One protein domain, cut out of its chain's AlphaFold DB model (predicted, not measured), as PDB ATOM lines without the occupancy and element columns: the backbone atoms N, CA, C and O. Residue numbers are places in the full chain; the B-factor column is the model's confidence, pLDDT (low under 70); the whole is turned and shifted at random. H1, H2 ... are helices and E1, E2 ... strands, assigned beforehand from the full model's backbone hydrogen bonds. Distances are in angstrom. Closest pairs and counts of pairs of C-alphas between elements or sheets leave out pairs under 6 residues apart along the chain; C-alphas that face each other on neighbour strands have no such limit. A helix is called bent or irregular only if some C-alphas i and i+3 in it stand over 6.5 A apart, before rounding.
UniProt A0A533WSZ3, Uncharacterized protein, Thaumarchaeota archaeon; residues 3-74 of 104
ATOM      1  N   ILE A   3     -19.327 -29.273   9.857       96.00
ATOM      2  CA  ILE A   3     -20.072 -30.354  10.491       96.00
ATOM      3  C   ILE A   3     -19.842 -31.648   9.698       96.00
ATOM      4  O   ILE A   3     -19.821 -31.658   8.472       96.00
ATOM      5  N   LYS A   4     -19.651 -32.763  10.404       94.31
ATOM      6  CA  LYS A   4     -19.563 -34.111   9.823       94.31
ATOM      7  C   LYS A   4     -20.811 -34.939  10.146       94.31
ATOM      8  O   LYS A   4     -21.761 -34.460  10.770       94.31
ATOM      9  N   GLU A   5     -20.810 -36.198   9.707       91.06
ATOM     10  CA  GLU A   5     -21.843 -37.178  10.049       91.06
ATOM     11  C   GLU A   5     -22.157 -37.173  11.554       91.06
ATOM     12  O   GLU A   5     -21.281 -36.973  12.395       91.06
ATOM     13  N   GLY A   6     -23.435 -37.342  11.898       92.50
ATOM     14  CA  GLY A   6     -23.884 -37.297  13.292       92.50
ATOM     15  C   GLY A   6     -23.896 -35.901  13.927       92.50
ATOM     16  O   GLY A   6     -23.981 -35.809  15.146       92.50
ATOM     17  N   GLN A   7     -23.840 -34.823  13.129       96.06
ATOM     18  CA  GLN A   7     -23.809 -33.425  13.597       96.06
ATOM     19  C   GLN A   7     -22.536 -33.047  14.367       96.06
ATOM     20  O   GLN A   7     -22.514 -32.031  15.060       96.06
ATOM     21  N   VAL A   8     -21.466 -33.831  14.244       97.25
ATOM     22  CA  VAL A   8     -20.203 -33.561  14.937       97.25
ATOM     23  C   VAL A   8     -19.549 -32.312  14.354       97.25
ATOM     24  O   VAL A   8     -19.265 -32.250  13.158       97.25
ATOM     25  N   ILE A   9     -19.270 -31.325  15.200       97.12
ATOM     26  CA  ILE A   9     -18.563 -30.104  14.809       97.12
ATOM     27  C   ILE A   9     -17.067 -30.412  14.759       97.12
ATOM     28  O   ILE A   9     -16.487 -30.855  15.748       97.12
ATOM     29  N   LYS A  10     -16.431 -30.144  13.615       95.31
ATOM     30  CA  LYS A  10     -14.974 -30.281  13.432       95.31
ATOM     31  C   LYS A  10     -14.237 -28.969  13.266       95.31
ATOM     32  O   LYS A  10     -13.021 -28.923  13.438       95.31
ATOM     33  N   GLU A  11     -14.969 -27.905  12.973       95.00
ATOM     34  CA  GLU A  11     -14.404 -26.572  12.886       95.00
ATOM     35  C   GLU A  11     -15.411 -25.545  13.390       95.00
ATOM     36  O   GLU A  11     -16.540 -25.462  12.901       95.00
ATOM     37  N   ILE A  12     -14.986 -24.753  14.364       94.75
ATOM     38  CA  ILE A  12     -15.701 -23.590  14.874       94.75
ATOM     39  C   ILE A  12     -14.660 -22.505  15.137       94.75
ATOM     40  O   ILE A  12     -13.643 -22.759  15.776       94.75
ATOM     41  N   ARG A  13     -14.872 -21.343  14.528       91.12
ATOM     42  CA  ARG A  13     -14.064 -20.128  14.646       91.12
ATOM     43  C   ARG A  13     -14.844 -18.983  14.014       91.12
ATOM     44  O   ARG A  13     -15.710 -19.240  13.174       91.12
ATOM     45  N   LYS A  14     -14.522 -17.748  14.400       87.00
ATOM     46  CA  LYS A  14     -15.190 -16.553  13.868       87.00
ATOM     47  C   LYS A  14     -14.930 -16.361  12.375       87.00
ATOM     48  O   LYS A  14     -15.842 -16.071  11.614       87.00
ATOM     49  N   GLU A  15     -13.683 -16.556  11.959       86.62
ATOM     50  CA  GLU A  15     -13.266 -16.399  10.568       86.62
ATOM     51  C   GLU A  15     -13.306 -17.751   9.852       86.62
ATOM     52  O   GLU A  15     -12.355 -18.537   9.888       86.62
ATOM     53  N   LEU A  16     -14.441 -18.029   9.216       89.31
ATOM     54  CA  LEU A  16     -14.633 -19.151   8.307       89.31
ATOM     55  C   LEU A  16     -15.257 -18.620   7.019       89.31
ATOM     56  O   LEU A  16     -16.173 -17.804   7.090       89.31
ATOM     57  N   ASP A  17     -14.785 -19.089   5.862       90.94
ATOM     58  CA  ASP A  17     -15.419 -18.755   4.586       90.94
ATOM     59  C   ASP A  17     -16.895 -19.202   4.623       90.94
ATOM     60  O   ASP A  17     -17.155 -20.399   4.802       90.94
ATOM     61  N   PRO A  18     -17.870 -18.282   4.475       90.38
ATOM     62  CA  PRO A  18     -19.285 -18.634   4.507       90.38
ATOM     63  C   PRO A  18     -19.684 -19.653   3.436       90.38
ATOM     64  O   PRO A  18     -20.620 -20.417   3.651       90.38
ATOM     65  N   SER A  19     -18.974 -19.700   2.303       93.19
ATOM     66  CA  SER A  19     -19.221 -20.680   1.237       93.19
ATOM     67  C   SER A  19     -18.797 -22.104   1.612       93.19
ATOM     68  O   SER A  19     -19.274 -23.065   1.012       93.19
ATOM     69  N   GLU A  20     -17.944 -22.247   2.629       92.25
ATOM     70  CA  GLU A  20     -17.496 -23.532   3.166       92.25
ATOM     71  C   GLU A  20     -18.158 -23.887   4.509       92.25
ATOM     72  O   GLU A  20     -17.817 -24.908   5.113       92.25
ATOM     73  N   ALA A  21     -19.044 -23.032   5.026       94.81
ATOM     74  CA  ALA A  21     -19.675 -23.215   6.323       94.81
ATOM     75  C   ALA A  21     -20.986 -24.009   6.205       94.81
ATOM     76  O   ALA A  21     -21.880 -23.646   5.449       94.81
ATOM     77  N   ASP A  22     -21.148 -25.035   7.042       95.25
ATOM     78  CA  ASP A  22     -22.399 -25.802   7.148       95.25
ATOM     79  C   ASP A  22     -23.446 -25.102   8.037       95.25
ATOM     80  O   ASP A  22     -24.622 -25.464   8.047       95.25
ATOM     81  N   GLY A  23     -23.021 -24.111   8.825       92.81
ATOM     82  CA  GLY A  23     -23.901 -23.336   9.695       92.81
ATOM     83  C   GLY A  23     -23.177 -22.298  10.545       92.81
ATOM     84  O   GLY A  23     -21.949 -22.319  10.685       92.81
ATOM     85  N   GLU A  24     -23.958 -21.407  11.143       92.75
ATOM     86  CA  GLU A  24     -23.504 -20.317  12.005       92.75
ATOM     87  C   GLU A  24     -23.714 -20.659  13.484       92.75
ATOM     88  O   GLU A  24     -24.706 -21.290  13.860       92.75
ATOM     89  N   TYR A  25     -22.747 -20.289  14.320       94.69
ATOM     90  CA  TYR A  25     -22.876 -20.434  15.761       94.69
ATOM     91  C   TYR A  25     -23.577 -19.201  16.330       94.69
ATOM     92  O   TYR A  25     -23.080 -18.094  16.195       94.69
ATOM     93  N   ILE A  26     -24.715 -19.414  16.991       94.56
ATOM     94  CA  ILE A  26     -25.631 -18.337  17.397       94.56
ATOM     95  C   ILE A  26     -25.290 -17.686  18.751       94.56
ATOM     96  O   ILE A  26     -26.132 -17.025  19.353       94.56
ATOM     97  N   GLY A  27     -24.114 -17.985  19.311       94.12
ATOM     98  CA  GLY A  27     -23.720 -17.532  20.650       94.12
ATOM     99  C   GLY A  27     -24.338 -18.315  21.821       94.12
ATOM    100  O   GLY A  27     -24.162 -17.926  22.974       94.12
ATOM    101  N   ILE A  28     -25.042 -19.428  21.567       95.31
ATOM    102  CA  ILE A  28     -25.643 -20.274  22.613       95.31
ATOM    103  C   ILE A  28     -25.113 -21.702  22.516       95.31
ATOM    104  O   ILE A  28     -25.336 -22.399  21.525       95.31
ATOM    105  N   MET A  29     -24.479 -22.175  23.590       95.19
ATOM    106  CA  MET A  29     -23.971 -23.539  23.697       95.19
ATOM    107  C   MET A  29     -24.291 -24.148  25.063       95.19
ATOM    108  O   MET A  29     -24.133 -23.507  26.100       95.19
ATOM    109  N   LYS A  30     -24.698 -25.422  25.073       96.88
ATOM    110  CA  LYS A  30     -24.801 -26.222  26.299       96.88
ATOM    111  C   LYS A  30     -23.534 -27.052  26.462       96.88
ATOM    112  O   LYS A  30     -23.256 -27.905  25.624       96.88
ATOM    113  N   VAL A  31     -22.815 -26.844  27.560       96.25
ATOM    114  CA  VAL A  31     -21.507 -27.469  27.804       96.25
ATOM    115  C   VAL A  31     -21.562 -28.310  29.081       96.25
ATOM    116  O   VAL A  31     -22.080 -27.862  30.103       96.25
ATOM    117  N   SER A  32     -21.066 -29.550  29.025       97.62
ATOM    118  CA  SER A  32     -20.898 -30.392  30.218       97.62
ATOM    119  C   SER A  32     -19.654 -29.972  31.010       97.62
ATOM    120  O   SER A  32     -18.770 -29.306  30.479       97.62
ATOM    121  N   ASN A  33     -19.549 -30.383  32.277       98.12
ATOM    122  CA  ASN A  33     -18.384 -30.057  33.111       98.12
ATOM    123  C   ASN A  33     -17.060 -30.567  32.494       98.12
ATOM    124  O   ASN A  33     -16.097 -29.813  32.416       98.12
ATOM    125  N   ASP A  34     -17.055 -31.799  31.973       97.50
ATOM    126  CA  ASP A  34     -15.912 -32.392  31.258       97.50
ATOM    127  C   ASP A  34     -15.470 -31.512  30.074       97.50
ATOM    128  O   ASP A  34     -14.331 -31.044  30.029       97.50
ATOM    129  N   VAL A  35     -16.393 -31.194  29.159       97.00
ATOM    130  CA  VAL A  35     -16.071 -30.368  27.984       97.00
ATOM    131  C   VAL A  35     -15.611 -28.970  28.407       97.00
ATOM    132  O   VAL A  35     -14.661 -28.444  27.836       97.00
ATOM    133  N   ALA A  36     -16.219 -28.381  29.438       97.62
ATOM    134  CA  ALA A  36     -15.801 -27.083  29.960       97.62
ATOM    135  C   ALA A  36     -14.365 -27.112  30.510       97.62
ATOM    136  O   ALA A  36     -13.604 -26.174  30.268       97.62
ATOM    137  N   ALA A  37     -13.971 -28.185  31.205       98.19
ATOM    138  CA  ALA A  37     -12.602 -28.359  31.682       98.19
ATOM    139  C   ALA A  37     -11.609 -28.446  30.513       98.19
ATOM    140  O   ALA A  37     -10.618 -27.721  30.510       98.19
ATOM    141  N   LYS A  38     -11.921 -29.233  29.477       97.81
ATOM    142  CA  LYS A  38     -11.092 -29.338  28.264       97.81
ATOM    143  C   LYS A  38     -10.922 -27.996  27.557       97.81
ATOM    144  O   LYS A  38      -9.814 -27.630  27.176       97.81
ATOM    145  N   VAL A  39     -12.010 -27.243  27.400       97.62
ATOM    146  CA  VAL A  39     -11.975 -25.912  26.776       97.62
ATOM    147  C   VAL A  39     -11.131 -24.947  27.603       97.62
ATOM    148  O   VAL A  39     -10.315 -24.230  27.029       97.62
ATOM    149  N   ARG A  40     -11.265 -24.955  28.936       98.00
ATOM    150  CA  ARG A  40     -10.419 -24.145  29.826       98.00
ATOM    151  C   ARG A  40      -8.939 -24.463  29.618       98.00
ATOM    152  O   ARG A  40      -8.156 -23.538  29.428       98.00
ATOM    153  N   ASP A  41      -8.572 -25.740  29.563       98.19
ATOM    154  CA  ASP A  41      -7.182 -26.152  29.350       98.19
ATOM    155  C   ASP A  41      -6.656 -25.669  27.976       98.19
ATOM    156  O   ASP A  41      -5.502 -25.248  27.853       98.19
ATOM    157  N   LYS A  42      -7.504 -25.642  26.932       97.62
ATOM    158  CA  LYS A  42      -7.151 -25.046  25.625       97.62
ATOM    159  C   LYS A  42      -7.018 -23.527  25.672       97.62
ATOM    160  O   LYS A  42      -6.127 -22.991  25.017       97.62
ATOM    161  N   ILE A  43      -7.855 -22.834  26.443       96.94
ATOM    162  CA  ILE A  43      -7.715 -21.390  26.667       96.94
ATOM    163  C   ILE A  43      -6.371 -21.105  27.350       96.94
ATOM    164  O   ILE A  43      -5.598 -20.298  26.844       96.94
ATOM    165  N   GLU A  44      -6.047 -21.802  28.441       97.25
ATOM    166  CA  GLU A  44      -4.770 -21.648  29.158       97.25
ATOM    167  C   GLU A  44      -3.560 -21.913  28.246       97.25
ATOM    168  O   GLU A  44      -2.579 -21.162  28.261       97.25
ATOM    169  N   LEU A  45      -3.655 -22.925  27.379       97.12
ATOM    170  CA  LEU A  45      -2.643 -23.200  26.364       97.12
ATOM    171  C   LEU A  45      -2.470 -22.019  25.394       97.12
ATOM    172  O   LEU A  45      -1.342 -21.574  25.180       97.12
ATOM    173  N   LEU A  46      -3.556 -21.483  24.832       96.38
ATOM    174  CA  LEU A  46      -3.506 -20.346  23.902       96.38
ATOM    175  C   LEU A  46      -2.917 -19.090  24.563       96.38
ATOM    176  O   LEU A  46      -2.073 -18.416  23.965       96.38
ATOM    177  N   LEU A  47      -3.304 -18.822  25.814       95.69
ATOM    178  CA  LEU A  47      -2.773 -17.720  26.616       95.69
ATOM    179  C   LEU A  47      -1.265 -17.871  26.853       95.69
ATOM    180  O   LEU A  47      -0.512 -16.929  26.607       95.69
ATOM    181  N   SER A  48      -0.801 -19.054  27.274       97.00
ATOM    182  CA  SER A  48       0.630 -19.297  27.532       97.00
ATOM    183  C   SER A  48       1.493 -19.157  26.270       97.00
ATOM    184  O   SER A  48       2.643 -18.719  26.332       97.00
ATOM    185  N   GLN A  49       0.918 -19.441  25.100       97.19
ATOM    186  CA  GLN A  49       1.553 -19.262  23.794       97.19
ATOM    187  C   GLN A  49       1.445 -17.837  23.231       97.19
ATOM    188  O   GLN A  49       1.906 -17.598  22.114       97.19
ATOM    189  N   HIS A  50       0.851 -16.894  23.973       93.88
ATOM    190  CA  HIS A  50       0.637 -15.508  23.547       93.88
ATOM    191  C   HIS A  50      -0.126 -15.392  22.212       93.88
ATOM    192  O   HIS A  50       0.169 -14.534  21.376       93.88
ATOM    193  N   LYS A  51      -1.097 -16.283  21.977       89.00
ATOM    194  CA  LYS A  51      -1.891 -16.315  20.744       89.00
ATOM    195  C   LYS A  51      -3.054 -15.326  20.831       89.00
ATOM    196  O   LYS A  51      -4.111 -15.654  21.357       89.00
ATOM    197  N   PHE A  52      -2.847 -14.127  20.288       87.81
ATOM    198  CA  PHE A  52      -3.850 -13.060  20.235       87.81
ATOM    199  C   PHE A  52      -3.788 -12.295  18.900       87.81
ATOM    200  O   PHE A  52      -2.695 -12.174  18.339       87.81
ATOM    201  N   PRO A  53      -4.912 -11.727  18.420       89.56
ATOM    202  CA  PRO A  53      -6.264 -11.835  18.981       89.56
ATOM    203  C   PRO A  53      -6.942 -13.156  18.580       89.56
ATOM    204  O   PRO A  53      -6.807 -13.595  17.444       89.56
ATOM    205  N   LEU A  54      -7.667 -13.776  19.514       93.12
ATOM    206  CA  LEU A  54      -8.503 -14.959  19.284       93.12
ATOM    207  C   LEU A  54      -9.824 -14.809  20.042       93.12
ATOM    208  O   LEU A  54      -9.912 -14.032  20.997       93.12
ATOM    209  N   TYR A  55     -10.826 -15.575  19.626       93.62
ATOM    210  CA  TYR A  55     -12.123 -15.670  20.278       93.62
ATOM    211  C   TYR A  55     -12.230 -16.971  21.086       93.62
ATOM    212  O   TYR A  55     -11.420 -17.889  20.944       93.62
ATOM    213  N   TYR A  56     -13.220 -17.072  21.974       92.94
ATOM    214  CA  TYR A  56     -13.358 -18.262  22.820       92.94
ATOM    215  C   TYR A  56     -13.712 -19.512  21.997       92.94
ATOM    216  O   TYR A  56     -13.350 -20.629  22.367       92.94
ATOM    217  N   GLU A  57     -14.358 -19.324  20.847       95.19
ATOM    218  CA  GLU A  57     -14.655 -20.338  19.844       95.19
ATOM    219  C   GLU A  57     -13.392 -21.026  19.330       95.19
ATOM    220  O   GLU A  57     -13.444 -22.216  19.031       95.19
ATOM    221  N   ASP A  58     -12.247 -20.340  19.283       95.69
ATOM    222  CA  ASP A  58     -10.986 -20.946  18.848       95.69
ATOM    223  C   ASP A  58     -10.541 -22.062  19.806       95.69
ATOM    224  O   ASP A  58     -10.047 -23.104  19.366       95.69
ATOM    225  N   ALA A  59     -10.787 -21.908  21.112       96.38
ATOM    226  CA  ALA A  59     -10.528 -22.959  22.093       96.38
ATOM    227  C   ALA A  59     -11.474 -24.159  21.908       96.38
ATOM    228  O   ALA A  59     -11.026 -25.307  21.955       96.38
ATOM    229  N   PHE A  60     -12.756 -23.913  21.613       97.06
ATOM    230  CA  PHE A  60     -13.689 -24.975  21.214       97.06
ATOM    231  C   PHE A  60     -13.246 -25.658  19.914       97.06
ATOM    232  O   PHE A  60     -13.336 -26.879  19.803       97.06
ATOM    233  N   GLY A  61     -12.705 -24.901  18.958       96.19
ATOM    234  CA  GLY A  61     -12.147 -25.416  17.712       96.19
ATOM    235  C   GLY A  61     -10.964 -26.359  17.933       96.19
ATOM    236  O   GLY A  61     -10.844 -27.359  17.226       96.19
ATOM    237  N   LEU A  62     -10.114 -26.093  18.931       96.94
ATOM    238  CA  LEU A  62      -9.048 -27.018  19.332       96.94
ATOM    239  C   LEU A  62      -9.614 -28.320  19.913       96.94
ATOM    240  O   LEU A  62      -9.170 -29.394  19.517       96.94
ATOM    241  N   VAL A  63     -10.621 -28.239  20.788       97.38
ATOM    242  CA  VAL A  63     -11.282 -29.434  21.346       97.38
ATOM    243  C   VAL A  63     -11.974 -30.256  20.247       97.38
ATOM    244  O   VAL A  63     -11.768 -31.462  20.176       97.38
ATOM    245  N   ALA A  64     -12.713 -29.620  19.330       96.19
ATOM    246  CA  ALA A  64     -13.393 -30.287  18.207       96.19
ATOM    247  C   ALA A  64     -12.447 -31.053  17.264       96.19
ATOM    248  O   ALA A  64     -12.835 -32.054  16.649       96.19
ATOM    249  N   LYS A  65     -11.203 -30.582  17.113       95.31
ATOM    250  CA  LYS A  65     -10.184 -31.269  16.306       95.31
ATOM    251  C   LYS A  65      -9.698 -32.554  16.966       95.31
ATOM    252  O   LYS A  65      -9.386 -33.504  16.252       95.31
ATOM    253  N   GLU A  66      -9.642 -32.577  18.292       95.44
ATOM    254  CA  GLU A  66      -9.109 -33.694  19.075       95.44
ATOM    255  C   GLU A  66     -10.187 -34.722  19.445       95.44
ATOM    256  O   GLU A  66      -9.893 -35.913  19.507       95.44
ATOM    257  N   GLU A  67     -11.435 -34.286  19.638       95.00
ATOM    258  CA  GLU A  67     -12.514 -35.125  20.160       95.00
ATOM    259  C   GLU A  67     -13.847 -34.933  19.419       95.00
ATOM    260  O   GLU A  67     -14.174 -33.853  18.927       95.00
ATOM    261  N   ASP A  68     -14.661 -35.991  19.382       96.06
ATOM    262  CA  ASP A  68     -16.036 -35.978  18.863       96.06
ATOM    263  C   ASP A  68     -17.043 -35.641  19.980       96.06
ATOM    264  O   ASP A  68     -17.958 -36.411  20.268       96.06
ATOM    265  N   CYS A  69     -16.850 -34.511  20.670       95.44
ATOM    266  CA  CYS A  69     -17.657 -34.126  21.839       95.44
ATOM    267  C   CYS A  69     -18.491 -32.844  21.658       95.44
ATOM    268  O   CYS A  69     -19.267 -32.489  22.547       95.44
ATOM    269  N   LEU A  70     -18.372 -32.170  20.508       96.75
ATOM    270  CA  LEU A  70     -19.162 -30.990  20.151       96.75
ATOM    271  C   LEU A  70     -20.133 -31.329  19.020       96.75
ATOM    272  O   LEU A  70     -19.732 -31.855  17.983       96.75
ATOM    273  N   PHE A  71     -21.408 -30.994  19.215       97.25
ATOM    274  CA  PHE A  71     -22.484 -31.340  18.289       97.25
ATOM    275  C   PHE A  71     -23.308 -30.111  17.929       97.25
ATOM    276  O   PHE A  71     -23.684 -29.324  18.801       97.25
ATOM    277  N   ALA A  72     -23.623 -29.968  16.645       96.88
ATOM    278  CA  ALA A  72     -24.527 -28.943  16.166       96.88
ATOM    279  C   ALA A  72     -25.968 -29.276  16.573       96.88
ATOM    280  O   ALA A  72     -26.430 -30.414  16.469       96.88
ATOM    281  N   CYS A  73     -26.693 -28.254  17.018       96.12
ATOM    282  CA  CYS A  73     -28.122 -28.331  17.276       96.12
ATOM    283  C   CYS A  73     -28.811 -27.239  16.465       96.12
ATOM    284  O   CYS A  73     -28.594 -26.054  16.701       96.12
ATOM    285  N   SER A  74     -29.641 -27.639  15.500       94.56
ATOM    286  CA  SER A  74     -30.388 -26.687  14.679       94.56
ATOM    287  C   SER A  74     -31.392 -25.904  15.527       94.56
ATOM    288  O   SER A  74     -32.128 -26.485  16.328       94.56
TER     289      SER A  74
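What this domain is: This is residues 3 to 74 of the 104 residues of an uncharacterized protein of Thaumarchaeota archaeon (UniProt A0A533WSZ3). A short helix, H2, sits in the middle of a small domain, with the longer helix H1 crossing it on one side and the short strand E1 on its other side. From E1 the long unnamed stretch of residues 12 to 32 swings out in a wide loop and comes back to the start of H1. The printed part has 72 residues, with one named strand and two named helices in the order E1, H1, H2; the class is mostly helix, though only 30 of the 72 residues are in named elements. The whole is compact, with a radius of gyration of the C-alphas of 12.2 A, and spans 33 by 27 by 21 A.

How they stand to each other: Strand E1, residues 9 to 11, comes first and pairs with no named strand. Helix H1, residues 33 to 48, follows after a long link of 21 residues, and E1 and H1 are apart. Helix H2, residues 56 to 66, follows H1 after a short link of 7 residues. H1 and H2 touch, with 12 pairs of C-alphas within 8 A; the closest C-alphas are those of Lys 42 and Ala 59, 5.3 A apart. Their lines stand about perpendicular, but only just, at 71 degrees. The centres of H1 and H2 are 9.0 A apart. E1 and H2 have 7 pairs of C-alphas within 8 A, the closest being those of Lys 10 and Ala 64, 5.0 A apart, and their centres are 8.0 A apart. In H1 and H2 every O i to N i+4 pair is within hydrogen-bond range.

Where its parts are: E1 begins at C-alpha 9, at (-18.563, -30.104, 14.809), and ends at Glu 11, three residues in all. H1 runs from Asn 33, with its C-alpha at (-18.384, -30.057, 33.111), to Ser 48, and is 22.5 A long from first to last C-alpha. H2 runs from Tyr 56 to Glu 66, whose C-alpha is at (-9.109, -33.694, 19.075), and is 16.4 A long. Neither helix is bent or irregular.

The domain as a whole: The two C-alphas farthest apart are those of Ser 48 and Ser 74, 34.4 A apart. The C-alphas of Ile 3 and Ser 74, the first and last printed residues, are 11.7 A apart. The C-alphas of residues 12 to 32, the long link from E1 to H1, lie 4 to 19 A from the mean of the C-alphas. The printed part has no cut. The mean pLDDT of the printed part is 94.9, and no printed residue is under 70.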